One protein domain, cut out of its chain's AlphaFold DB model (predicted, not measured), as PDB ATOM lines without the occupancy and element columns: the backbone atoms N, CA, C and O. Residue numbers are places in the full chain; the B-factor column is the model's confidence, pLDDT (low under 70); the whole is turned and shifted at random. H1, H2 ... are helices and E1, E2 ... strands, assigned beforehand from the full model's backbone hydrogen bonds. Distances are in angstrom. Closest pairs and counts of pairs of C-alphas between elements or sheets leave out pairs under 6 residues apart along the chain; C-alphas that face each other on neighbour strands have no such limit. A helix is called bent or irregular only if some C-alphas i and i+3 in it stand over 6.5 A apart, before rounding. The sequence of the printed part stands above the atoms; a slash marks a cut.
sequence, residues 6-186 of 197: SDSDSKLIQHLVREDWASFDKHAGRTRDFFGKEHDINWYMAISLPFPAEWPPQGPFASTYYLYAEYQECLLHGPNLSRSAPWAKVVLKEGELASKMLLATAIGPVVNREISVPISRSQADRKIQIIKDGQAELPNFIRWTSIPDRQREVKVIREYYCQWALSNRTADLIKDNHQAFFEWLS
ATOM      1  N   SER A   6      20.184  18.378 -37.196       52.16
ATOM      2  CA  SER A   6      20.150  17.105 -36.450       52.16
ATOM      3  C   SER A   6      19.879  17.266 -34.945       52.16
ATOM      4  O   SER A   6      19.312  16.377 -34.302       52.16
ATOM      5  N   ASP A   7      20.247  18.412 -34.377       63.66
ATOM      6  CA  ASP A   7      20.075  18.733 -32.959       63.66
ATOM      7  C   ASP A   7      18.619  19.142 -32.663       63.66
ATOM      8  O   ASP A   7      18.085  18.894 -31.580       63.66
ATOM      9  N   SER A   8      17.962  19.740 -33.665       72.69
ATOM     10  CA  SER A   8      16.536  20.086 -33.672       72.69
ATOM     11  C   SER A   8      15.656  18.838 -33.599       72.69
ATOM     12  O   SER A   8      14.854  18.704 -32.673       72.69
ATOM     13  N   ASP A   9      15.853  17.899 -34.530       83.81
ATOM     14  CA  ASP A   9      15.061  16.669 -34.603       83.81
ATOM     15  C   ASP A   9      15.240  15.826 -33.341       83.81
ATOM     16  O   ASP A   9      14.262  15.369 -32.751       83.81
ATOM     17  N   SER A  10      16.478  15.697 -32.858       83.50
ATOM     18  CA  SER A  10      16.774  14.971 -31.620       83.50
ATOM     19  C   SER A  10      16.024  15.563 -30.421       83.50
ATOM     20  O   SER A  10      15.418  14.819 -29.653       83.50
ATOM     21  N   LYS A  11      15.993  16.895 -30.265       89.00
ATOM     22  CA  LYS A  11      15.249  17.563 -29.179       89.00
ATOM     23  C   LYS A  11      13.739  17.375 -29.306       89.00
ATOM     24  O   LYS A  11      13.078  17.117 -28.299       89.00
ATOM     25  N   LEU A  12      13.202  17.482 -30.523       90.56
ATOM     26  CA  LEU A  12      11.787  17.235 -30.795       90.56
ATOM     27  C   LEU A  12      11.408  15.795 -30.431       90.56
ATOM     28  O   LEU A  12      10.462  15.583 -29.678       90.56
ATOM     29  N   ILE A  13      12.179  14.814 -30.901       93.12
ATOM     30  CA  ILE A  13      11.958  13.393 -30.614       93.12
ATOM     31  C   ILE A  13      11.995  13.151 -29.107       93.12
ATOM     32  O   ILE A  13      11.044  12.595 -28.568       93.12
ATOM     33  N   GLN A  14      13.030  13.632 -28.411       93.06
ATOM     34  CA  GLN A  14      13.139  13.507 -26.953       93.06
ATOM     35  C   GLN A  14      11.951  14.132 -26.214       93.06
ATOM     36  O   GLN A  14      11.550  13.629 -25.167       93.06
ATOM     37  N   HIS A  15      11.393  15.229 -26.728       93.62
ATOM     38  CA  HIS A  15      10.183  15.825 -26.173       93.62
ATOM     39  C   HIS A  15       8.955  14.927 -26.392       93.62
ATOM     40  O   HIS A  15       8.237  14.662 -25.432       93.62
ATOM     41  N   LEU A  16       8.764  14.399 -27.607       94.44
ATOM     42  CA  LEU A  16       7.624  13.545 -27.985       94.44
ATOM     43  C   LEU A  16       7.529  12.236 -27.187       94.44
ATOM     44  O   LEU A  16       6.428  11.716 -26.985       94.44
ATOM     45  N   VAL A  17       8.672  11.692 -26.764       94.62
ATOM     46  CA  VAL A  17       8.752  10.402 -26.054       94.62
ATOM     47  C   VAL A  17       9.020  10.535 -24.555       94.62
ATOM     48  O   VAL A  17       9.240   9.535 -23.873       94.62
ATOM     49  N   ARG A  18       9.080  11.765 -24.027       94.94
ATOM     50  CA  ARG A  18       9.552  12.025 -22.659       94.94
ATOM     51  C   ARG A  18       8.747  11.265 -21.612       94.94
ATOM     52  O   ARG A  18       9.333  10.708 -20.687       94.94
ATOM     53  N   GLU A  19       7.425  11.280 -21.745       95.06
ATOM     54  CA  GLU A  19       6.510  10.629 -20.805       95.06
ATOM     55  C   GLU A  19       6.627   9.104 -20.885       95.06
ATOM     56  O   GLU A  19       6.722   8.449 -19.849       95.06
ATOM     57  N   ASP A  20       6.745   8.550 -22.096       95.12
ATOM     58  CA  ASP A  20       6.940   7.109 -22.291       95.12
ATOM     59  C   ASP A  20       8.254   6.657 -21.643       95.12
ATOM     60  O   ASP A  20       8.270   5.738 -20.827       95.12
ATOM     61  N   TRP A  21       9.351   7.370 -21.918       95.06
ATOM     62  CA  TRP A  21      10.652   7.096 -21.308       95.06
ATOM     63  C   TRP A  21      10.635   7.250 -19.781       95.06
ATOM     64  O   TRP A  21      11.335   6.531 -19.070       95.06
ATOM     65  N   ALA A  22       9.854   8.192 -19.247       94.12
ATOM     66  CA  ALA A  22       9.703   8.376 -17.807       94.12
ATOM     67  C   ALA A  22       8.936   7.227 -17.133       94.12
ATOM     68  O   ALA A  22       9.185   6.974 -15.958       94.12
ATOM     69  N   SER A  23       8.061   6.535 -17.867       94.00
ATOM     70  CA  SER A  23       7.283   5.401 -17.356       94.00
ATOM     71  C   SER A  23       8.086   4.102 -17.216       94.00
ATOM     72  O   SER A  23       7.674   3.205 -16.483       94.00
ATOM     73  N   PHE A  24       9.227   3.985 -17.901       93.19
ATOM     74  CA  PHE A  24      10.042   2.774 -17.869       93.19
ATOM     75  C   PHE A  24      10.904   2.688 -16.610       93.19
ATOM     76  O   PHE A  24      11.467   3.684 -16.146       93.19
ATOM     77  N   ASP A  25      11.091   1.462 -16.119       91.50
ATOM     78  CA  ASP A  25      12.138   1.161 -15.149       91.50
ATOM     79  C   ASP A  25      13.515   1.234 -15.827       91.50
ATOM     80  O   ASP A  25      13.941   0.330 -16.549       91.50
ATOM     81  N   LYS A  26      14.222   2.344 -15.596       90.50
ATOM     82  CA  LYS A  26      15.568   2.609 -16.136       90.50
ATOM     83  C   LYS A  26      16.655   1.804 -15.421       90.50
ATOM     84  O   LYS A  26      17.801   1.813 -15.873       90.50
ATOM     85  N   HIS A  27      16.284   1.100 -14.351       89.31
ATOM     86  CA  HIS A  27      17.134   0.200 -13.586       89.31
ATOM     87  C   HIS A  27      16.850  -1.280 -13.852       89.31
ATOM     88  O   HIS A  27      17.349  -2.155 -13.146       89.31
ATOM     89  N   ALA A  28      16.095  -1.575 -14.916       85.25
ATOM     90  CA  ALA A  28      15.770  -2.935 -15.304       85.25
ATOM     91  C   ALA A  28      17.028  -3.766 -15.625       85.25
ATOM     92  O   ALA A  28      17.788  -3.478 -16.559       85.25
ATOM     93  N   GLY A  29      17.192  -4.862 -14.881       85.31
ATOM     94  CA  GLY A  29      18.299  -5.803 -15.023       85.31
ATOM     95  C   GLY A  29      19.508  -5.461 -14.149       85.31
ATOM     96  O   GLY A  29      19.649  -4.367 -13.614       85.31
ATOM     97  N   ARG A  30      20.402  -6.439 -13.994       86.00
ATOM     98  CA  ARG A  30      21.598  -6.324 -13.150       86.00
ATOM     99  C   ARG A  30      22.835  -6.696 -13.951       86.00
ATOM    100  O   ARG A  30      22.781  -7.571 -14.816       86.00
ATOM    101  N   THR A  31      23.948  -6.044 -13.646       83.00
ATOM    102  CA  THR A  31      25.270  -6.389 -14.173       83.00
ATOM    103  C   THR A  31      26.260  -6.570 -13.026       83.00
ATOM    104  O   THR A  31      25.956  -6.264 -11.872       83.00
ATOM    105  N   ARG A  32      27.440  -7.112 -13.326       83.50
ATOM    106  CA  ARG A  32      28.532  -7.288 -12.365       83.50
ATOM    107  C   ARG A  32      29.713  -6.439 -12.784       83.50
ATOM    108  O   ARG A  32      30.086  -6.438 -13.955       83.50
ATOM    109  N   ASP A  33      30.300  -5.737 -11.826       77.19
ATOM    110  CA  ASP A  33      31.562  -5.047 -12.055       77.19
ATOM    111  C   ASP A  33      32.751  -6.023 -12.072       77.19
ATOM    112  O   ASP A  33      32.616  -7.235 -11.881       77.19
ATOM    113  N   PHE A  34      33.944  -5.474 -12.292       71.88
ATOM    114  CA  PHE A  34      35.190  -6.236 -12.305       71.88
ATOM    115  C   PHE A  34      35.480  -6.972 -10.981       71.88
ATOM    116  O   PHE A  34      36.122  -8.018 -10.991       71.88
ATOM    117  N   PHE A  35      34.989  -6.461  -9.850       80.75
ATOM    118  CA  PHE A  35      35.133  -7.084  -8.532       80.75
ATOM    119  C   PHE A  35      34.019  -8.102  -8.234       80.75
ATOM    120  O   PHE A  35      33.946  -8.635  -7.127       80.75
ATOM    121  N   GLY A  36      33.146  -8.381  -9.208       81.56
ATOM    122  CA  GLY A  36      32.018  -9.295  -9.069       81.56
ATOM    123  C   GLY A  36      30.848  -8.723  -8.270       81.56
ATOM    124  O   GLY A  36      29.900  -9.460  -7.991       81.56
ATOM    125  N   LYS A  37      30.877  -7.433  -7.908       83.81
ATOM    126  CA  LYS A  37      29.772  -6.782  -7.204       83.81
ATOM    127  C   LYS A  37      28.640  -6.514  -8.188       83.81
ATOM    128  O   LYS A  37      28.856  -5.986  -9.278       83.81
ATOM    129  N   GLU A  38      27.433  -6.904  -7.796       87.44
ATOM    130  CA  GLU A  38      26.231  -6.668  -8.588       87.44
ATOM    131  C   GLU A  38      25.720  -5.245  -8.399       87.44
ATOM    132  O   GLU A  38      25.597  -4.760  -7.272       87.44
ATOM    133  N   HIS A  39      25.369  -4.614  -9.513       85.00
ATOM    134  CA  HIS A  39      24.745  -3.301  -9.547       85.00
ATOM    135  C   HIS A  39      23.600  -3.319 -10.546       85.00
ATOM    136  O   HIS A  39      23.619  -4.078 -11.523       85.00
ATOM    137  N   ASP A  40      22.614  -2.472 -10.298       87.19
ATOM    138  CA  ASP A  40      21.525  -2.286 -11.242       87.19
ATOM    139  C   ASP A  40      22.050  -1.555 -12.475       87.19
ATOM    140  O   ASP A  40      22.953  -0.711 -12.403       87.19
ATOM    141  N   ILE A  41      21.511  -1.921 -13.631       88.31
ATOM    142  CA  ILE A  41      21.859  -1.245 -14.874       88.31
ATOM    143  C   ILE A  41      21.320   0.191 -14.812       88.31
ATOM    144  O   ILE A  41      20.318   0.462 -14.162       88.31
ATOM    145  N   ASN A  42      21.987   1.145 -15.456       89.88
ATOM    146  CA  ASN A  42      21.440   2.489 -15.632       89.88
ATOM    147  C   ASN A  42      21.277   2.769 -17.123       89.88
ATOM    148  O   ASN A  42      22.229   3.164 -17.801       89.88
ATOM    149  N   TRP A  43      20.078   2.502 -17.627       92.50
ATOM    150  CA  TRP A  43      19.742   2.701 -19.026       92.50
ATOM    151  C   TRP A  43      19.536   4.183 -19.339       92.50
ATOM    152  O   TRP A  43      18.808   4.895 -18.646       92.50
ATOM    153  N   TYR A  44      20.115   4.634 -20.444       93.00
ATOM    154  CA  TYR A  44      19.848   5.929 -21.051       93.00
ATOM    155  C   TYR A  44      19.209   5.755 -22.428       93.00
ATOM    156  O   TYR A  44      19.379   4.745 -23.108       93.00
ATOM    157  N   MET A  45      18.433   6.752 -22.837       93.25
ATOM    158  CA  MET A  45      17.786   6.756 -24.142       93.25
ATOM    159  C   MET A  45      18.803   7.084 -25.236       93.25
ATOM    160  O   MET A  45      19.556   8.051 -25.120       93.25
ATOM    161  N   ALA A  46      18.757   6.325 -26.327       92.88
ATOM    162  CA  ALA A  46      19.484   6.593 -27.556       92.88
ATOM    163  C   ALA A  46      18.527   6.636 -28.752       92.88
ATOM    164  O   ALA A  46      17.450   6.033 -28.741       92.88
ATOM    165  N   ILE A  47      18.931   7.372 -29.786       94.56
ATOM    166  CA  ILE A  47      18.166   7.588 -31.015       94.56
ATOM    167  C   ILE A  47      19.038   7.128 -32.184       94.56
ATOM    168  O   ILE A  47      20.233   7.424 -32.230       94.56
ATOM    169  N   SER A  48      18.461   6.372 -33.116       95.06
ATOM    170  CA  SER A  48      19.154   5.956 -34.337       95.06
ATOM    171  C   SER A  48      19.478   7.147 -35.250       95.06
ATOM    172  O   SER A  48      18.939   8.241 -35.090       95.06
ATOM    173  N   LEU A  49      20.294   6.913 -36.284       94.50
ATOM    174  CA  LEU A  49      20.332   7.816 -37.441       94.50
ATOM    175  C   LEU A  49      18.926   7.948 -38.070       94.50
ATOM    176  O   LEU A  49      18.113   7.031 -37.895       94.50
ATOM    177  N   PRO A  50      18.624   9.039 -38.800       94.31
ATOM    178  CA  PRO A  50      17.376   9.151 -39.552       94.31
ATOM    179  C   PRO A  50      17.365   8.149 -40.704       94.31
ATOM    180  O   PRO A  50      18.184   8.233 -41.608       94.31
ATOM    181  N   PHE A  51      16.449   7.197 -40.720       95.31
ATOM    182  CA  PHE A  51      16.285   6.296 -41.858       95.31
ATOM    183  C   PHE A  51      15.218   6.832 -42.810       95.31
ATOM    184  O   PHE A  51      14.180   7.289 -42.339       95.31
ATOM    185  N   PRO A  52      15.414   6.768 -44.134       94.25
ATOM    186  CA  PRO A  52      14.366   7.161 -45.063       94.25
ATOM    187  C   PRO A  52      13.160   6.227 -44.898       94.25
ATOM    188  O   PRO A  52      13.317   5.005 -44.838       94.25
ATOM    189  N   ALA A  53      11.956   6.790 -44.801       90.44
ATOM    190  CA  ALA A  53      10.722   6.004 -44.742       90.44
ATOM    191  C   ALA A  53      10.454   5.258 -46.062       90.44
ATOM    192  O   ALA A  53       9.851   4.190 -46.048       90.44
ATOM    193  N   GLU A  54      10.943   5.803 -47.178       91.31
ATOM    194  CA  GLU A  54      10.827   5.242 -48.524       91.31
ATOM    195  C   GLU A  54      12.172   5.360 -49.250       91.31
ATOM    196  O   GLU A  54      12.878   6.361 -49.109       91.31
ATOM    197  N   TRP A  55      12.548   4.336 -50.022       94.25
ATOM    198  CA  TRP A  55      13.789   4.338 -50.796       94.25
ATOM    199  C   TRP A  55      13.595   3.686 -52.175       94.25
ATOM    200  O   TRP A  55      13.007   2.603 -52.231       94.25
ATOM    201  N   PRO A  56      14.116   4.271 -53.275       93.31
ATOM    202  CA  PRO A  56      14.840   5.549 -53.359       93.31
ATOM    203  C   PRO A  56      13.947   6.750 -52.999       93.31
ATOM    204  O   PRO A  56      12.727   6.604 -52.990       93.31
ATOM    205  N   PRO A  57      14.518   7.929 -52.696       90.25
ATOM    206  CA  PRO A  57      13.714   9.122 -52.469       90.25
ATOM    207  C   PRO A  57      12.972   9.498 -53.762       90.25
ATOM    208  O   PRO A  57      13.578   9.517 -54.835       90.25
ATOM    209  N   GLN A  58      11.664   9.751 -53.656       82.75
ATOM    210  CA  GLN A  58      10.778  10.102 -54.782       82.75
ATOM    211  C   GLN A  58       9.942  11.369 -54.524       82.75
ATOM    212  O   GLN A  58       9.064  11.716 -55.312       82.75
ATOM    213  N   GLY A  59      10.182  12.064 -53.414       78.31
ATOM    214  CA  GLY A  59       9.364  13.189 -52.971       78.31
ATOM    215  C   GLY A  59       9.909  13.818 -51.690       78.31
ATOM    216  O   GLY A  59      11.080  13.603 -51.367       78.31
ATOM    217  N   PRO A  60       9.088  14.599 -50.962       76.19
ATOM    218  CA  PRO A  60       9.468  15.164 -49.672       76.19
ATOM    219  C   PRO A  60       9.957  14.069 -48.723       76.19
ATOM    220  O   PRO A  60       9.285  13.056 -48.524       76.19
ATOM    221  N   PHE A  61      11.147  14.269 -48.162       78.56
ATOM    222  CA  PHE A  61      11.815  13.257 -47.359       78.56
ATOM    223  C   PHE A  61      11.060  13.033 -46.043       78.56
ATOM    224  O   PHE A  61      10.739  13.977 -45.317       78.56
ATOM    225  N   ALA A  62      10.797  11.769 -45.726       88.50
ATOM    226  CA  ALA A  62      10.277  11.357 -44.431       88.50
ATOM    227  C   ALA A  62      11.354  10.561 -43.687       88.50
ATOM    228  O   ALA A  62      11.863   9.559 -44.193       88.50
ATOM    229  N   SER A  63      11.685  11.007 -42.480       92.00
ATOM    230  CA  SER A  63      12.715  10.424 -41.623       92.00
ATOM    231  C   SER A  63      12.079   9.560 -40.543       92.00
ATOM    232  O   SER A  63      11.249  10.017 -39.764       92.00
ATOM    233  N   THR A  64      12.507   8.309 -40.462       95.62
ATOM    234  CA  THR A  64      12.176   7.365 -39.400       95.62
ATOM    235  C   THR A  64      13.325   7.285 -38.402       95.62
ATOM    236  O   THR A  64      14.455   6.969 -38.763       95.62
ATOM    237  N   TYR A  65      13.017   7.501 -37.132       96.19
ATOM    238  CA  TYR A  65      13.933   7.359 -36.011       96.19
ATOM    239  C   TYR A  65      13.477   6.208 -35.121       96.19
ATOM    240  O   TYR A  65      12.292   6.092 -34.803       96.19
ATOM    241  N   TYR A  66      14.421   5.383 -34.684       96.56
ATOM    242  CA  TYR A  66      14.181   4.331 -33.704       96.56
ATOM    243  C   TYR A  66      14.813   4.721 -32.385       96.56
ATOM    244  O   TYR A  66      15.981   5.112 -32.332       96.56
ATOM    245  N   LEU A  67      14.036   4.585 -31.321       95.62
ATOM    246  CA  LEU A  67      14.490   4.830 -29.970       95.62
ATOM    247  C   LEU A  67      14.731   3.501 -29.289       95.62
ATOM    248  O   LEU A  67      13.896   2.599 -29.345       95.62
ATOM    249  N   TYR A  68      15.885   3.392 -28.657       94.38
ATOM    250  CA  TYR A  68      16.324   2.209 -27.940       94.38
ATOM    251  C   TYR A  68      17.040   2.653 -26.662       94.38
ATOM    252  O   TYR A  68      17.318   3.840 -26.469       94.38
ATOM    253  N   ALA A  69      17.256   1.733 -25.731       93.38
ATOM    254  CA  ALA A  69      18.005   2.009 -24.519       93.38
ATOM    255  C   ALA A  69      19.459   1.566 -24.710       93.38
ATOM    256  O   ALA A  69      19.730   0.543 -25.344       93.38
ATOM    257  N   GLU A  70      20.389   2.321 -24.151       92.06
ATOM    258  CA  GLU A  70      21.804   1.985 -24.077       92.06
ATOM    259  C   GLU A  70      22.284   2.077 -22.627       92.06
ATOM    260  O   GLU A  70      21.755   2.856 -21.839       92.06
ATOM    261  N   TYR A  71      23.284   1.286 -22.259       89.56
ATOM    262  CA  TYR A  71      24.062   1.529 -21.049       89.56
ATOM    263  C   TYR A  71      25.519   1.146 -21.280       89.56
ATOM    264  O   TYR A  71      25.834   0.262 -22.082       89.56
ATOM    265  N   GLN A  72      26.409   1.818 -20.560       85.19
ATOM    266  CA  GLN A  72      27.848   1.659 -20.699       85.19
ATOM    267  C   GLN A  72      28.430   1.001 -19.446       85.19
ATOM    268  O   GLN A  72      28.292   1.527 -18.344       85.19
ATOM    269  N   GLU A  73      29.120  -0.125 -19.613       78.69
ATOM    270  CA  GLU A  73      29.940  -0.731 -18.561       78.69
ATOM    271  C   GLU A  73      31.360  -0.187 -18.679       78.69
ATOM    272  O   GLU A  73      32.022  -0.372 -19.701       78.69
ATOM    273  N   CYS A  74      31.848   0.481 -17.636       67.69
ATOM    274  CA  CYS A  74      33.236   0.921 -17.572       67.69
ATOM    275  C   CYS A  74      34.136  -0.265 -17.203       67.69
ATOM    276  O   CYS A  74      34.169  -0.679 -16.045       67.69
ATOM    277  N   LEU A  75      34.875  -0.802 -18.177       67.62
ATOM    278  CA  LEU A  75      35.877  -1.847 -17.961       67.62
ATOM    279  C   LEU A  75      37.296  -1.328 -18.232       67.62
ATOM    280  O   LEU A  75      37.499  -0.340 -18.936       67.62
ATOM    281  N   LEU A  76      38.291  -2.046 -17.697       54.97
ATOM    282  CA  LEU A  76      39.730  -1.754 -17.830       54.97
ATOM    283  C   LEU A  76      40.223  -1.649 -19.285       54.97
ATOM    284  O   LEU A  76      41.218  -0.981 -19.544       54.97
ATOM    285  N   HIS A  77      39.534  -2.290 -20.232       63.00
ATOM    286  CA  HIS A  77      39.915  -2.340 -21.650       63.00
ATOM    287  C   HIS A  77      39.026  -1.475 -22.553       63.00
ATOM    288  O   HIS A  77      39.003  -1.655 -23.768       63.00
ATOM    289  N   GLY A  78      38.313  -0.521 -21.952       64.12
ATOM    290  CA  GLY A  78      37.364   0.349 -22.632       64.12
ATOM    291  C   GLY A  78      35.916  -0.028 -22.326       64.12
ATOM    292  O   GLY A  78      35.648  -1.071 -21.723       64.12
ATOM    293  N   PRO A  79      34.966   0.843 -22.685       71.88
ATOM    294  CA  PRO A  79      33.569   0.596 -22.400       71.88
ATOM    295  C   PRO A  79      33.015  -0.597 -23.178       71.88
ATOM    296  O   PRO A  79      33.300  -0.754 -24.368       71.88
ATOM    297  N   ASN A  80      32.168  -1.391 -22.523       79.50
ATOM    298  CA  ASN A  80      31.195  -2.213 -23.234       79.50
ATOM    299  C   ASN A  80      29.897  -1.426 -23.339       79.50
ATOM    300  O   ASN A  80      29.375  -0.947 -22.333       79.50
ATOM    301  N   LEU A  81      29.376  -1.311 -24.552       85.50
ATOM    302  CA  LEU A  81      28.120  -0.633 -24.813       85.50
ATOM    303  C   LEU A  81      27.029  -1.670 -25.070       85.50
ATOM    304  O   LEU A  81      27.024  -2.369 -26.085       85.50
ATOM    305  N   SER A  82      26.106  -1.775 -24.126       88.38
ATOM    306  CA  SER A  82      24.960  -2.671 -24.194       88.38
ATOM    307  C   SER A  82      23.734  -1.917 -24.687       88.38
ATOM    308  O   SER A  82      23.543  -0.751 -24.348       88.38
ATOM    309  N   ARG A  83      22.890  -2.576 -25.486       91.00
ATOM    310  CA  ARG A  83      21.696  -1.967 -26.089       91.00
ATOM    311  C   ARG A  83      20.468  -2.861 -25.934       91.00
ATOM    312  O   ARG A  83      20.590  -4.087 -26.005       91.00
ATOM    313  N   SER A  84      19.298  -2.253 -25.762       92.44
ATOM    314  CA  SER A  84      17.999  -2.923 -25.889       92.44
ATOM    315  C   SER A  84      17.560  -2.981 -27.355       92.44
ATOM    316  O   SER A  84      18.131  -2.316 -28.222       92.44
ATOM    317  N   ALA A  85      16.504  -3.746 -27.641       92.38
ATOM    318  CA  ALA A  85      15.767  -3.575 -28.890       92.38
ATOM    319  C   ALA A  85      15.094  -2.186 -28.935       92.38
ATOM    320  O   ALA A  85      14.882  -1.585 -27.870       92.38
ATOM    321  N   PRO A  86      14.741  -1.671 -30.129       95.25
ATOM    322  CA  PRO A  86      13.907  -0.485 -30.247       95.25
ATOM    323  C   PRO A  86      12.603  -0.610 -29.456       95.25
ATOM    324  O   PRO A  86      11.881  -1.594 -29.591       95.25
ATOM    325  N   TRP A  87      12.298   0.401 -28.648       95.44
ATOM    326  CA  TRP A  87      11.071   0.494 -27.856       95.44
ATOM    327  C   TRP A  87      10.084   1.518 -28.423       95.44
ATOM    328  O   TRP A  87       8.896   1.450 -28.115       95.44
ATOM    329  N   ALA A  88      10.533   2.427 -29.293       96.75
ATOM    330  CA  ALA A  88       9.654   3.314 -30.046       96.75
ATOM    331  C   ALA A  88      10.196   3.626 -31.444       96.75
ATOM    332  O   ALA A  88      11.392   3.513 -31.724       96.75
ATOM    333  N   LYS A  89       9.279   4.054 -32.308       97.00
ATOM    334  CA  LYS A  89       9.523   4.581 -33.647       97.00
ATOM    335  C   LYS A  89       8.879   5.960 -33.754       97.00
ATOM    336  O   LYS A  89       7.715   6.121 -33.391       97.00
ATOM    337  N   VAL A  90       9.615   6.936 -34.275       96.69
ATOM    338  CA  VAL A  90       9.102   8.273 -34.597       96.69
ATOM    339  C   VAL A  90       9.330   8.548 -36.076       96.69
ATOM    340  O   VAL A  90      10.436   8.363 -36.573       96.69
ATOM    341  N   VAL A  91       8.291   8.979 -36.781       94.56
ATOM    342  CA  VAL A  91       8.356   9.389 -38.184       94.56
ATOM    343  C   VAL A  91       8.127  10.893 -38.262       94.56
ATOM    344  O   VAL A  91       7.117  11.396 -37.768       94.56
ATOM    345  N   LEU A  92       9.072  11.598 -38.879       91.38
ATOM    346  CA  LEU A  92       8.999  13.022 -39.179       91.38
ATOM    347  C   LEU A  92       8.856  13.189 -40.691       91.38
ATOM    348  O   LEU A  92       9.669  12.653 -41.443       91.38
ATOM    349  N   LYS A  93       7.847  13.933 -41.138       87.00
ATOM    350  CA  LYS A  93       7.633  14.260 -42.550       87.00
ATOM    351  C   LYS A  93       7.342  15.749 -42.679       87.00
ATOM    352  O   LYS A  93       6.611  16.315 -41.869       87.00
ATOM    353  N   GLU A  94       7.955  16.389 -43.669       81.56
ATOM    354  CA  GLU A  94       7.799  17.826 -43.885       81.56
ATOM    355  C   GLU A  94       6.324  18.197 -44.110       81.56
ATOM    356  O   GLU A  94       5.633  17.580 -44.919       81.56
ATOM    357  N   GLY A  95       5.843  19.199 -43.371       81.00
ATOM    358  CA  GLY A  95       4.456  19.669 -43.443       81.00
ATOM    359  C   GLY A  95       3.431  18.801 -42.703       81.00
ATOM    360  O   GLY A  95       2.258  19.167 -42.666       81.00
ATOM    361  N   GLU A  96       3.849  17.696 -42.083       86.56
ATOM    362  CA  GLU A  96       2.973  16.792 -41.334       86.56
ATOM    363  C   GLU A  96       3.317  16.763 -39.839       86.56
ATOM    364  O   GLU A  96       4.422  17.102 -39.408       86.56
ATOM    365  N   LEU A  97       2.345  16.350 -39.023       87.06
ATOM    366  CA  LEU A  97       2.581  16.112 -37.602       87.06
ATOM    367  C   LEU A  97       3.477  14.885 -37.420       87.06
ATOM    368  O   LEU A  97       3.314  13.872 -38.099       87.06
ATOM    369  N   ALA A  98       4.394  14.964 -36.454       91.38
ATOM    370  CA  ALA A  98       5.227  13.832 -36.079       91.38
ATOM    371  C   ALA A  98       4.360  12.644 -35.638       91.38
ATOM    372  O   ALA A  98       3.470  12.785 -34.797       91.38
ATOM    373  N   SER A  99       4.654  11.462 -36.171       93.12
ATOM    374  CA  SER A  99       3.970  10.221 -35.814       93.12
ATOM    375  C   SER A  99       4.845   9.400 -34.873       93.12
ATOM    376  O   SER A  99       5.997   9.117 -35.192       93.12
ATOM    377  N   LYS A 100       4.313   9.021 -33.708       95.44
ATOM    378  CA  LYS A 100       4.991   8.186 -32.704       95.44
ATOM    379  C   LYS A 100       4.266   6.851 -32.569       95.44
ATOM    380  O   LYS A 100       3.052   6.821 -32.397       95.44
ATOM    381  N   MET A 101       5.026   5.763 -32.550       96.44
ATOM    382  CA  MET A 101       4.543   4.417 -32.257       96.44
ATOM    383  C   MET A 101       5.409   3.781 -31.170       96.44
ATOM    384  O   MET A 101       6.631   3.711 -31.313       96.44
ATOM    385  N   LEU A 102       4.776   3.294 -30.102       96.56
ATOM    386  CA  LEU A 102       5.448   2.454 -29.112       96.56
ATOM    387  C   LEU A 102       5.541   1.025 -29.645       96.56
ATOM    388  O   LEU A 102       4.548   0.451 -30.084       96.56
ATOM    389  N   LEU A 103       6.749   0.474 -29.613       95.06
ATOM    390  CA  LEU A 103       7.055  -0.904 -30.005       95.06
ATOM    391  C   LEU A 103       7.110  -1.827 -28.781       95.06
ATOM    392  O   LEU A 103       6.903  -3.030 -28.900       95.06
ATOM    393  N   ALA A 104       7.382  -1.256 -27.606       92.81
ATOM    394  CA  ALA A 104       7.405  -1.950 -26.329       92.81
ATOM    395  C   ALA A 104       6.941  -1.019 -25.200       92.81
ATOM    396  O   ALA A 104       7.042   0.203 -25.302       92.81
ATOM    397  N   THR A 105       6.468  -1.611 -24.106       89.94
ATOM    398  CA  THR A 105       6.032  -0.899 -22.891       89.94
ATOM    399  C   THR A 105       7.046  -0.990 -21.746       89.94
ATOM    400  O   THR A 105       6.746  -0.578 -20.631       89.94
ATOM    401  N   ALA A 106       8.225  -1.565 -21.995       88.19
ATOM    402  CA  ALA A 106       9.315  -1.686 -21.033       88.19
ATOM    403  C   ALA A 106      10.662  -1.847 -21.754       88.19
ATOM    404  O   ALA A 106      10.713  -2.249 -22.921       88.19
ATOM    405  N   ILE A 107      11.760  -1.590 -21.036       88.56
ATOM    406  CA  ILE A 107      13.112  -1.900 -21.512       88.56
ATOM    407  C   ILE A 107      13.302  -3.420 -21.446       88.56
ATOM    408  O   ILE A 107      13.278  -4.020 -20.374       88.56
ATOM    409  N   GLY A 108      13.443  -4.045 -22.615       80.06
ATOM    410  CA  GLY A 108      13.709  -5.478 -22.735       80.06
ATOM    411  C   GLY A 108      15.141  -5.865 -22.334       80.06
ATOM    412  O   GLY A 108      15.951  -5.004 -21.984       80.06
ATOM    413  N   PRO A 109      15.493  -7.161 -22.416       81.81
ATOM    414  CA  PRO A 109      16.851  -7.616 -22.136       81.81
ATOM    415  C   PRO A 109      17.874  -6.978 -23.086       81.81
ATOM    416  O   PRO A 109      17.540  -6.476 -24.162       81.81
ATOM    417  N   VAL A 110      19.151  -7.063 -22.709       81.69
ATOM    418  CA  VAL A 110      20.260  -6.707 -23.602       81.69
ATOM    419  C   VAL A 110      20.196  -7.587 -24.847       81.69
ATOM    420  O   VAL A 110      20.367  -8.801 -24.758       81.69
ATOM    421  N   VAL A 111      19.986  -6.974 -26.008       82.88
ATOM    422  CA  VAL A 111      19.966  -7.679 -27.302       82.88
ATOM    423  C   VAL A 111      21.298  -7.566 -28.036       82.88
ATOM    424  O   VAL A 111      21.589  -8.353 -28.935       82.88
ATOM    425  N   ASN A 112      22.129  -6.594 -27.654       79.69
ATOM    426  CA  ASN A 112      23.444  -6.388 -28.241       79.69
ATOM    427  C   ASN A 112      24.452  -5.885 -27.206       79.69
ATOM    428  O   ASN A 112      24.127  -5.020 -26.396       79.69
ATOM    429  N   ARG A 113      25.691  -6.375 -27.312       78.75
ATOM    430  CA  ARG A 113      26.872  -5.847 -26.626       78.75
ATOM    431  C   ARG A 113      27.940  -5.510 -27.665       78.75
ATOM    432  O   ARG A 113      28.392  -6.384 -28.400       78.75
ATOM    433  N   GLU A 114      28.332  -4.245 -27.722       77.88
ATOM    434  CA  GLU A 114      29.497  -3.770 -28.466       77.88
ATOM    435  C   GLU A 114      30.681  -3.716 -27.497       77.88
ATOM    436  O   GLU A 114      30.653  -2.987 -26.507       77.88
ATOM    437  N   ILE A 115      31.693  -4.539 -27.762       74.44
ATOM    438  CA  ILE A 115      32.920  -4.601 -26.965       74.44
ATOM    439  C   ILE A 115      33.933  -3.641 -27.586       74.44
ATOM    440  O   ILE A 115      34.024  -3.537 -28.811       74.44
ATOM    441  N   SER A 116      34.717  -2.963 -26.751       75.88
ATOM    442  CA  SER A 116      35.852  -2.167 -27.217       75.88
ATOM    443  C   SER A 116      36.861  -3.047 -27.967       75.88
ATOM    444  O   SER A 116      37.469  -3.947 -27.392       75.88
ATOM    445  N   VAL A 117      37.041  -2.785 -29.265       79.38
ATOM    446  CA  VAL A 117      38.040  -3.459 -30.107       79.38
ATOM    447  C   VAL A 117      39.217  -2.507 -30.321       79.38
ATOM    448  O   VAL A 117      38.991  -1.367 -30.737       79.38
ATOM    449  N   PRO A 118      40.466  -2.933 -30.060       81.12
ATOM    450  CA  PRO A 118      41.623  -2.098 -30.339       81.12
ATOM    451  C   PRO A 118      41.722  -1.832 -31.844       81.12
ATOM    452  O   PRO A 118      41.650  -2.749 -32.660       81.12
ATOM    453  N   ILE A 119      41.913  -0.566 -32.199       87.81
ATOM    454  CA  ILE A 119      42.122  -0.116 -33.576       87.81
ATOM    455  C   ILE A 119      43.427   0.675 -33.656       87.81
ATOM    456  O   ILE A 119      43.852   1.293 -32.677       87.81
ATOM    457  N   SER A 120      44.080   0.657 -34.816       91.44
ATOM    458  CA  SER A 120      45.260   1.489 -35.051       91.44
ATOM    459  C   SER A 120      44.891   2.977 -35.022       91.44
ATOM    460  O   SER A 120      43.735   3.360 -35.215       91.44
ATOM    461  N   ARG A 121      45.891   3.850 -34.863       93.06
ATOM    462  CA  ARG A 121      45.686   5.302 -34.977       93.06
ATOM    463  C   ARG A 121      45.076   5.695 -36.326       93.06
ATOM    464  O   ARG A 121      44.131   6.468 -36.352       93.06
ATOM    465  N   SER A 122      45.560   5.116 -37.426       94.38
ATOM    466  CA  SER A 122      45.020   5.394 -38.764       94.38
ATOM    467  C   SER A 122      43.553   4.977 -38.904       94.38
ATOM    468  O   SER A 122      42.769   5.694 -39.520       94.38
ATOM    469  N   GLN A 123      43.155   3.857 -38.293       93.19
ATOM    470  CA  GLN A 123      41.755   3.437 -38.232       93.19
ATOM    471  C   GLN A 123      40.918   4.384 -37.362       93.19
ATOM    472  O   GLN A 123      39.801   4.725 -37.741       93.19
ATOM    473  N   ALA A 124      41.442   4.844 -36.224       91.56
ATOM    474  CA  ALA A 124      40.754   5.823 -35.386       91.56
ATOM    475  C   ALA A 124      40.524   7.146 -36.137       91.56
ATOM    476  O   ALA A 124      39.394   7.634 -36.178       91.56
ATOM    477  N   ASP A 125      41.561   7.668 -36.797       95.38
ATOM    478  CA  ASP A 125      41.491   8.888 -37.605       95.38
ATOM    479  C   ASP A 125      40.464   8.737 -38.741       95.38
ATOM    480  O   ASP A 125      39.628   9.619 -38.953       95.38
ATOM    481  N   ARG A 126      40.445   7.580 -39.422       94.88
ATOM    482  CA  ARG A 126      39.451   7.276 -40.462       94.88
ATOM    483  C   ARG A 126      38.030   7.207 -39.907       94.88
ATOM    484  O   ARG A 126      37.131   7.806 -40.494       94.88
ATOM    485  N   LYS A 127      37.813   6.538 -38.769       92.75
ATOM    486  CA  LYS A 127      36.493   6.464 -38.117       92.75
ATOM    487  C   LYS A 127      35.986   7.857 -37.741       92.75
ATOM    488  O   LYS A 127      34.831   8.175 -38.015       92.75
ATOM    489  N   ILE A 128      36.848   8.693 -37.158       94.44
ATOM    490  CA  ILE A 128      36.526  10.087 -36.821       94.44
ATOM    491  C   ILE A 128      36.147  10.868 -38.082       94.44
ATOM    492  O   ILE A 128      35.142  11.578 -38.076       94.44
ATOM    493  N   GLN A 129      36.905  10.707 -39.168       96.75
ATOM    494  CA  GLN A 129      36.629  11.383 -40.433       96.75
ATOM    495  C   GLN A 129      35.276  10.964 -41.028       96.75
ATOM    496  O   GLN A 129      34.489  11.835 -41.386       96.75
ATOM    497  N   ILE A 130      34.966   9.660 -41.064       96.19
ATOM    498  CA  ILE A 130      33.668   9.144 -41.544       96.19
ATOM    499  C   ILE A 130      32.513   9.748 -40.738       96.19
ATOM    500  O   ILE A 130      31.525  10.196 -41.316       96.19
ATOM    501  N   ILE A 131      32.635   9.778 -39.406       94.31
ATOM    502  CA  ILE A 131      31.598  10.340 -38.532       94.31
ATOM    503  C   ILE A 131      31.422  11.834 -38.805       94.31
ATOM    504  O   ILE A 131      30.293  12.292 -38.960       94.31
ATOM    505  N   LYS A 132      32.523  12.585 -38.893       95.88
ATOM    506  CA  LYS A 132      32.498  14.031 -39.121       95.88
ATOM    507  C   LYS A 132      31.884  14.392 -40.475       95.88
ATOM    508  O   LYS A 132      31.027  15.271 -40.532       95.88
ATOM    509  N   ASP A 133      32.307  13.724 -41.546       95.94
ATOM    510  CA  ASP A 133      31.786  13.973 -42.893       95.94
ATOM    511  C   ASP A 133      30.314  13.569 -42.993       95.94
ATOM    512  O   ASP A 133      29.496  14.321 -43.517       95.94
ATOM    513  N   GLY A 134      29.958  12.416 -42.421       95.12
ATOM    514  CA  GLY A 134      28.582  11.943 -42.364       95.12
ATOM    515  C   GLY A 134      27.652  12.905 -41.631       95.12
ATOM    516  O   GLY A 134      26.590  13.236 -42.144       95.12
ATOM    517  N   GLN A 135      28.068  13.410 -40.466       92.88
ATOM    518  CA  GLN A 135      27.308  14.408 -39.707       92.88
ATOM    519  C   GLN A 135      27.137  15.723 -40.475       92.88
ATOM    520  O   GLN A 135      26.066  16.322 -40.409       92.88
ATOM    521  N   ALA A 136      28.165  16.158 -41.208       93.06
ATOM    522  CA  ALA A 136      28.100  17.371 -42.017       93.06
ATOM    523  C   ALA A 136      27.132  17.237 -43.207       93.06
ATOM    524  O   ALA A 136      26.442  18.199 -43.532       93.06
ATOM    525  N   GLU A 137      27.054  16.058 -43.831       93.31
ATOM    526  CA  GLU A 137      26.165  15.810 -44.975       93.31
ATOM    527  C   GLU A 137      24.754  15.345 -44.582       93.31
ATOM    528  O   GLU A 137      23.834  15.417 -45.396       93.31
ATOM    529  N   LEU A 138      24.538  14.905 -43.338       91.94
ATOM    530  CA  LEU A 138      23.242  14.392 -42.882       91.94
ATOM    531  C   LEU A 138      22.070  15.374 -43.109       91.94
ATOM    532  O   LEU A 138      21.026  14.924 -43.584       91.94
ATOM    533  N   PRO A 139      22.203  16.698 -42.860       89.12
ATOM    534  CA  PRO A 139      21.138  17.659 -43.155       89.12
ATOM    535  C   PRO A 139      20.783  17.767 -44.644       89.12
ATOM    536  O   PRO A 139      19.640  18.079 -44.975       89.12
ATOM    537  N   ASN A 140      21.746  17.524 -45.538       89.56
ATOM    538  CA  ASN A 140      21.496  17.484 -46.978       89.56
ATOM    539  C   ASN A 140      20.824  16.166 -47.366       89.56
ATOM    540  O   ASN A 140      19.865  16.178 -48.133       89.56
ATOM    541  N   PHE A 141      21.286  15.046 -46.801       91.81
ATOM    542  CA  PHE A 141      20.712  13.720 -47.032       91.81
ATOM    543  C   PHE A 141      19.214  13.665 -46.728       91.81
ATOM    544  O   PHE A 141      18.444  13.200 -47.564       91.81
ATOM    545  N   ILE A 142      18.780  14.220 -45.591       89.19
ATOM    546  CA  ILE A 142      17.354  14.265 -45.213       89.19
ATOM    547  C   ILE A 142      16.509  15.214 -46.080       89.19
ATOM    548  O   ILE A 142      15.353  15.468 -45.766       89.19
ATOM    549  N   ARG A 143      17.078  15.796 -47.137       87.88
ATOM    550  CA  ARG A 143      16.387  16.642 -48.122       87.88
ATOM    551  C   ARG A 143      16.484  16.079 -49.535       87.88
ATOM    552  O   ARG A 143      16.036  16.725 -50.480       87.88
ATOM    553  N   TRP A 144      17.096  14.908 -49.706       89.88
ATOM    554  CA  TRP A 144      17.198  14.275 -51.012       89.88
ATOM    555  C   TRP A 144      15.810  13.893 -51.513       89.88
ATOM    556  O   TRP A 144      15.111  13.098 -50.895       89.88
ATOM    557  N   THR A 145      15.431  14.453 -52.656       89.50
ATOM    558  CA  THR A 145      14.217  14.091 -53.402       89.50
ATOM    559  C   THR A 145      14.510  13.087 -54.518       89.50
ATOM    560  O   THR A 145      13.591  12.494 -55.071       89.50
ATOM    561  N   SER A 146      15.793  12.883 -54.823       90.62
ATOM    562  CA  SER A 146      16.365  11.849 -55.684       90.62
ATOM    563  C   SER A 146      17.796  11.551 -55.208       90.62
ATOM    564  O   SER A 146      18.366  12.311 -54.421       90.62
ATOM    565  N   ILE A 147      18.389  10.436 -55.646       91.94
ATOM    566  CA  ILE A 147      19.800  10.145 -55.349       91.94
ATOM    567  C   ILE A 147      20.670  11.136 -56.144       91.94
ATOM    568  O   ILE A 147      20.543  11.164 -57.369       91.94
ATOM    569  N   PRO A 148      21.553  11.929 -55.505       89.62
ATOM    570  CA  PRO A 148      22.376  12.895 -56.224       89.62
ATOM    571  C   PRO A 148      23.369  12.231 -57.182       89.62
ATOM    572  O   PRO A 148      24.007  11.236 -56.837       89.62
ATOM    573  N   ASP A 149      23.618  12.870 -58.327       86.69
ATOM    574  CA  ASP A 149      24.666  12.448 -59.274       86.69
ATOM    575  C   ASP A 149      26.085  12.619 -58.700       86.69
ATOM    576  O   ASP A 149      27.057  12.004 -59.151       86.69
ATOM    577  N   ARG A 150      26.230  13.474 -57.678       87.12
ATOM    578  CA  ARG A 150      27.504  13.735 -57.004       87.12
ATOM    579  C   ARG A 150      27.934  12.518 -56.191       87.12
ATOM    580  O   ARG A 150      27.568  12.356 -55.027       87.12
ATOM    581  N   GLN A 151      28.830  11.724 -56.773       88.19
ATOM    582  CA  GLN A 151      29.357  10.506 -56.148       88.19
ATOM    583  C   GLN A 151      29.965  10.726 -54.754       88.19
ATOM    584  O   GLN A 151      29.931   9.815 -53.930       88.19
ATOM    585  N   ARG A 152      30.504  11.920 -54.459       91.81
ATOM    586  CA  ARG A 152      31.084  12.227 -53.143       91.81
ATOM    587  C   ARG A 152      30.035  12.233 -52.030       91.81
ATOM    588  O   ARG A 152      30.269  11.599 -51.010       91.81
ATOM    589  N   GLU A 153      28.914  12.923 -52.221       91.00
ATOM    590  CA  GLU A 153      27.850  13.040 -51.207       91.00
ATOM    591  C   GLU A 153      27.230  11.663 -50.935       91.00
ATOM    592  O   GLU A 153      27.122  11.226 -49.790       91.00
ATOM    593  N   VAL A 154      26.957  10.913 -52.009       94.38
ATOM    594  CA  VAL A 154      26.508   9.516 -51.945       94.38
ATOM    595  C   VAL A 154      27.493   8.639 -51.177       94.38
ATOM    596  O   VAL A 154      27.089   7.895 -50.283       94.38
ATOM    597  N   LYS A 155      28.790   8.729 -51.490       95.00
ATOM    598  CA  LYS A 155      29.828   7.946 -50.817       95.00
ATOM    599  C   LYS A 155      29.898   8.267 -49.323       95.00
ATOM    600  O   LYS A 155      29.934   7.337 -48.524       95.00
ATOM    601  N   VAL A 156      29.880   9.547 -48.949       96.25
ATOM    602  CA  VAL A 156      29.946   9.984 -47.543       96.25
ATOM    603  C   VAL A 156      28.779   9.422 -46.736       96.25
ATOM    604  O   VAL A 156      28.996   8.834 -45.676       96.25
ATOM    605  N   ILE A 157      27.551   9.527 -47.249       96.06
ATOM    606  CA  ILE A 157      26.370   8.985 -46.567       96.06
ATOM    607  C   ILE A 157      26.450   7.461 -46.456       96.06
ATOM    608  O   ILE A 157      26.223   6.916 -45.376       96.06
ATOM    609  N   ARG A 158      26.838   6.758 -47.528       96.31
ATOM    610  CA  ARG A 158      27.011   5.298 -47.471       96.31
ATOM    611  C   ARG A 158      28.035   4.888 -46.418       96.31
ATOM    612  O   ARG A 158      27.743   4.019 -45.602       96.31
ATOM    613  N   GLU A 159      29.205   5.525 -46.403       96.00
ATOM    614  CA  GLU A 159      30.243   5.260 -45.402       96.00
ATOM    615  C   GLU A 159      29.730   5.520 -43.985       96.00
ATOM    616  O   GLU A 159      29.956   4.701 -43.096       96.00
ATOM    617  N   TYR A 160      28.987   6.606 -43.774       96.69
ATOM    618  CA  TYR A 160      28.460   6.960 -42.463       96.69
ATOM    619  C   TYR A 160      27.460   5.930 -41.924       96.69
ATOM    620  O   TYR A 160      27.641   5.415 -40.816       96.69
ATOM    621  N   TYR A 161      26.450   5.562 -42.717       96.44
ATOM    622  CA  TYR A 161      25.464   4.557 -42.307       96.44
ATOM    623  C   TYR A 161      26.084   3.174 -42.163       96.44
ATOM    624  O   TYR A 161      25.751   2.456 -41.221       96.44
ATOM    625  N   CYS A 162      27.012   2.796 -43.044       95.06
ATOM    626  CA  CYS A 162      27.694   1.518 -42.916       95.06
ATOM    627  C   CYS A 162      28.597   1.479 -41.683       95.06
ATOM    628  O   CYS A 162      28.556   0.499 -40.944       95.06
ATOM    629  N   GLN A 163      29.340   2.545 -41.382       93.88
ATOM    630  CA  GLN A 163      30.145   2.616 -40.165       93.88
ATOM    631  C   GLN A 163      29.272   2.575 -38.904       93.88
ATOM    632  O   GLN A 163      29.646   1.918 -37.929       93.88
ATOM    633  N   TRP A 164      28.103   3.225 -38.924       92.25
ATOM    634  CA  TRP A 164      27.116   3.114 -37.850       92.25
ATOM    635  C   TRP A 164      26.587   1.682 -37.720       92.25
ATOM    636  O   TRP A 164      26.605   1.134 -36.624       92.25
ATOM    637  N   ALA A 165      26.198   1.035 -38.821       91.56
ATOM    638  CA  ALA A 165      25.664  -0.327 -38.822       91.56
ATOM    639  C   ALA A 165      26.700  -1.389 -38.415       91.56
ATOM    640  O   ALA A 165      26.320  -2.426 -37.870       91.56
ATOM    641  N   LEU A 166      27.995  -1.147 -38.651       87.56
ATOM    642  CA  LEU A 166      29.088  -1.990 -38.154       87.56
ATOM    643  C   LEU A 166      29.174  -1.953 -36.620       87.56
ATOM    644  O   LEU A 166      29.335  -3.000 -35.996       87.56
ATOM    645  N   SER A 167      29.022  -0.766 -36.027       82.62
ATOM    646  CA  SER A 167      29.075  -0.546 -34.573       82.62
ATOM    647  C   SER A 167      27.740  -0.821 -33.865       82.62
ATOM    648  O   SER A 167      27.711  -1.165 -32.687       82.62
ATOM    649  N   ASN A 168      26.608  -0.706 -34.562       86.69
ATOM    650  CA  ASN A 168      25.285  -0.706 -33.949       86.69
ATOM    651  C   ASN A 168      24.375  -1.809 -34.513       86.69
ATOM    652  O   ASN A 168      23.809  -1.677 -35.600       86.69
ATOM    653  N   ARG A 169      24.179  -2.894 -33.745       83.12
ATOM    654  CA  ARG A 169      23.286  -4.001 -34.143       83.12
ATOM    655  C   ARG A 169      21.804  -3.645 -34.154       83.12
ATOM    656  O   ARG A 169      21.024  -4.430 -34.683       83.12
ATOM    657  N   THR A 170      21.407  -2.466 -33.669       87.56
ATOM    658  CA  THR A 170      20.056  -1.948 -33.927       87.56
ATOM    659  C   THR A 170      19.764  -1.920 -35.429       87.56
ATOM    660  O   THR A 170      18.626  -2.149 -35.817       87.56
ATOM    661  N   ALA A 171      20.792  -1.761 -36.276       90.75
ATOM    662  CA  ALA A 171      20.681  -1.910 -37.724       90.75
ATOM    663  C   ALA A 171      20.024  -3.233 -38.157       90.75
ATOM    664  O   ALA A 171      19.197  -3.205 -39.058       90.75
ATOM    665  N   ASP A 172      20.336  -4.368 -37.518       90.94
ATOM    666  CA  ASP A 172      19.745  -5.667 -37.891       90.94
ATOM    667  C   ASP A 172      18.259  -5.727 -37.551       90.94
ATOM    668  O   ASP A 172      17.476  -6.310 -38.288       90.94
ATOM    669  N   LEU A 173      17.875  -5.099 -36.437       92.44
ATOM    670  CA  LEU A 173      16.505  -5.114 -35.923       92.44
ATOM    671  C   LEU A 173      15.565  -4.212 -36.726       92.44
ATOM    672  O   LEU A 173      14.354  -4.389 -36.678       92.44
ATOM    673  N   ILE A 174      16.118  -3.227 -37.437       94.38
ATOM    674  CA  ILE A 174      15.347  -2.269 -38.240       94.38
ATOM    675  C   ILE A 174      15.529  -2.488 -39.743       94.38
ATOM    676  O   ILE A 174      14.886  -1.796 -40.531       94.38
ATOM    677  N   LYS A 175      16.402  -3.419 -40.148       94.19
ATOM    678  CA  LYS A 175      16.764  -3.637 -41.552       94.19
ATOM    679  C   LYS A 175      15.549  -3.945 -42.411       94.19
ATOM    680  O   LYS A 175      15.410  -3.351 -43.475       94.19
ATOM    681  N   ASP A 176      14.664  -4.808 -41.927       93.75
ATOM    682  CA  ASP A 176      13.486  -5.251 -42.675       93.75
ATOM    683  C   ASP A 176      12.507  -4.095 -42.941       93.75
ATOM    684  O   ASP A 176      11.889  -4.034 -43.999       93.75
ATOM    685  N   ASN A 177      12.453  -3.099 -42.048       95.00
ATOM    686  CA  ASN A 177      11.654  -1.885 -42.250       95.00
ATOM    687  C   ASN A 177      12.269  -0.912 -43.274       95.00
ATOM    688  O   ASN A 177      11.598   0.024 -43.699       95.00
ATOM    689  N   HIS A 178      13.541  -1.097 -43.641       96.50
ATOM    690  CA  HIS A 178      14.299  -0.223 -44.542       96.50
ATOM    691  C   HIS A 178      15.076  -1.033 -45.589       96.50
ATOM    692  O   HIS A 178      16.189  -0.661 -45.971       96.50
ATOM    693  N   GLN A 179      14.507  -2.152 -46.049       96.44
ATOM    694  CA  GLN A 179      15.216  -3.150 -46.854       96.44
ATOM    695  C   GLN A 179      15.901  -2.534 -48.082       96.44
ATOM    696  O   GLN A 179      17.116  -2.669 -48.230       96.44
ATOM    697  N   ALA A 180      15.156  -1.789 -48.905       96.44
ATOM    698  CA  ALA A 180      15.684  -1.159 -50.117       96.44
ATOM    699  C   ALA A 180      16.846  -0.189 -49.828       96.44
ATOM    700  O   ALA A 180      17.808  -0.110 -50.595       96.44
ATOM    701  N   PHE A 181      16.796   0.527 -48.700       96.94
ATOM    702  CA  PHE A 181      17.879   1.416 -48.283       96.94
ATOM    703  C   PHE A 181      19.124   0.627 -47.865       96.94
ATOM    704  O   PHE A 181      20.225   0.935 -48.312       96.94
ATOM    705  N   PHE A 182      18.971  -0.428 -47.059       96.00
ATOM    706  CA  PHE A 182      20.100  -1.272 -46.655       96.00
ATOM    707  C   PHE A 182      20.724  -2.046 -47.822       96.00
ATOM    708  O   PHE A 182      21.943  -2.228 -47.852       96.00
ATOM    709  N   GLU A 183      19.919  -2.477 -48.793       95.62
ATOM    710  CA  GLU A 183      20.408  -3.070 -50.040       95.62
ATOM    711  C   GLU A 183      21.239  -2.062 -50.840       95.62
ATOM    712  O   GLU A 183      22.359  -2.379 -51.245       95.62
ATOM    713  N   TRP A 184      20.754  -0.824 -50.978       96.12
ATOM    714  CA  TRP A 184      21.491   0.258 -51.633       96.12
ATOM    715  C   TRP A 184      22.792   0.635 -50.912       96.12
ATOM    716  O   TRP A 184      23.814   0.865 -51.566       96.12
ATOM    717  N   LEU A 185      22.786   0.672 -49.574       95.31
ATOM    718  CA  LEU A 185      23.996   0.899 -48.782       95.31
ATOM    719  C   LEU A 185      25.057  -0.167 -49.087       95.31
ATOM    720  O   LEU A 185      26.244   0.165 -49.164       95.31
ATOM    721  N   SER A 186      24.628  -1.419 -49.296       91.62
ATOM    722  CA  SER A 186      25.471  -2.590 -49.589       91.62
ATOM    723  C   SER A 186      26.681  -2.697 -48.647       91.62
ATOM    724  O   SER A 186      27.813  -2.899 -49.087       91.62
TER     725      SER A 186
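What this domain is: This is residues 6 to 186 of the 197 residues of an uncharacterized protein of Beijerinckia indica subsp. indica (strain ATCC 9039 / DSM 1715 / NCIMB 8712) (UniProt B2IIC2). A strongly twisted sheet is built round one long strand, E4, and H1 crosses one face of it. Beside the sheet, H3 and H4 cross each other steeply, with H5 and H6 following H4; the small hairpin of E1 and E2 lies far out from the middle, and residues 120 to 126 stick out. The printed part has 181 residues, with named elements in the order H1 H2 E1 E2 E3 E4 E5 E6 E7 E8 H3 H4 H5 H6; the class is mixed, helices and strands. The six-strand sheet is branched, its neighbour pairs antiparallel. The whole is compact, with a radius of gyration of the C-alphas of 17.5 A and spans of 55 by 42 by 27 A.

Where its parts are: Find C-alpha 6 at (20.150, 17.105, -36.450); there H1 begins, residues 6 to 16, 15.5 A long. Then come H2, 18 to 23, E1, 30 to 32, E2, 38 to 40, and E3, 44 to 47. E4, residues 62 to 75, runs 39.1 A from C-alpha 62 at (10.277, 11.357, -44.431). Read on through E5, 78 to 83, E6, 88 to 93, E7, 99 to 102, and E8, 112 to 114. H3, 121 to 141, measures 29.0 A, H4, 151 to 167, 24.2 A; H5, 170 to 174, and H6, 176 to 185, end the series at C-alpha 185, (23.996, 0.899, -48.782). H3 is irregular, with C-alphas 136 and 139 7.1 A apart, and so is H6, with C-alphas 177 and 180 8.9 A apart.

How they stand to each other: Look at E4 first: E3 lies on one side of it (N 46 and O 68, 2.9 A), E5 (N 73 and O 80, 2.9 A) and E6 (N 65 and O 90, 2.8 A) on the other side. E3, E4 and E5 form a meander, each strand the antiparallel neighbour of the one before. Edge strands E8 and E7 pair with E5 (N 81 and O 114, 2.9 A) and E6 (N 89 and O 101, 2.8 A). H1 is on the sheet over E4 and E6, at a height of 8.9 A, across the strands at 88 degrees to E4 on the local plane; Ile 13 and Val 90 have C-alphas 7.1 A apart, the closest of H1 and E6. H2 only grazes the sheet with residues 18 to 21, and H5 stands at the sheet's level. H3 and H4 touch at Gly 134 and Tyr 160, their closest C-alphas, 5.0 A, at a steep tilt of 62 degrees, opposite ways. H4, with residues 158 to 162 alone, and H6 only just touch, with 3 pairs of C-alphas within 8 A, Arg 158 and Leu 185 closest at 5.5 A. E1 and E2 form a hairpin (N 31 and O 39, 2.9 A). Every O i to N i+4 pair is within hydrogen-bond range in H1, H2, H4 and H5; in H3 15 of 17 are, in H6 4 of 6.

The domain as a whole: The C-alphas farthest apart, of Lys 37 and Asp 149, are 55.7 A apart. The printed part has no cut. The link from E3 to E4 is long. Confidence is under 70 at residues 6 to 7 and 74 to 78.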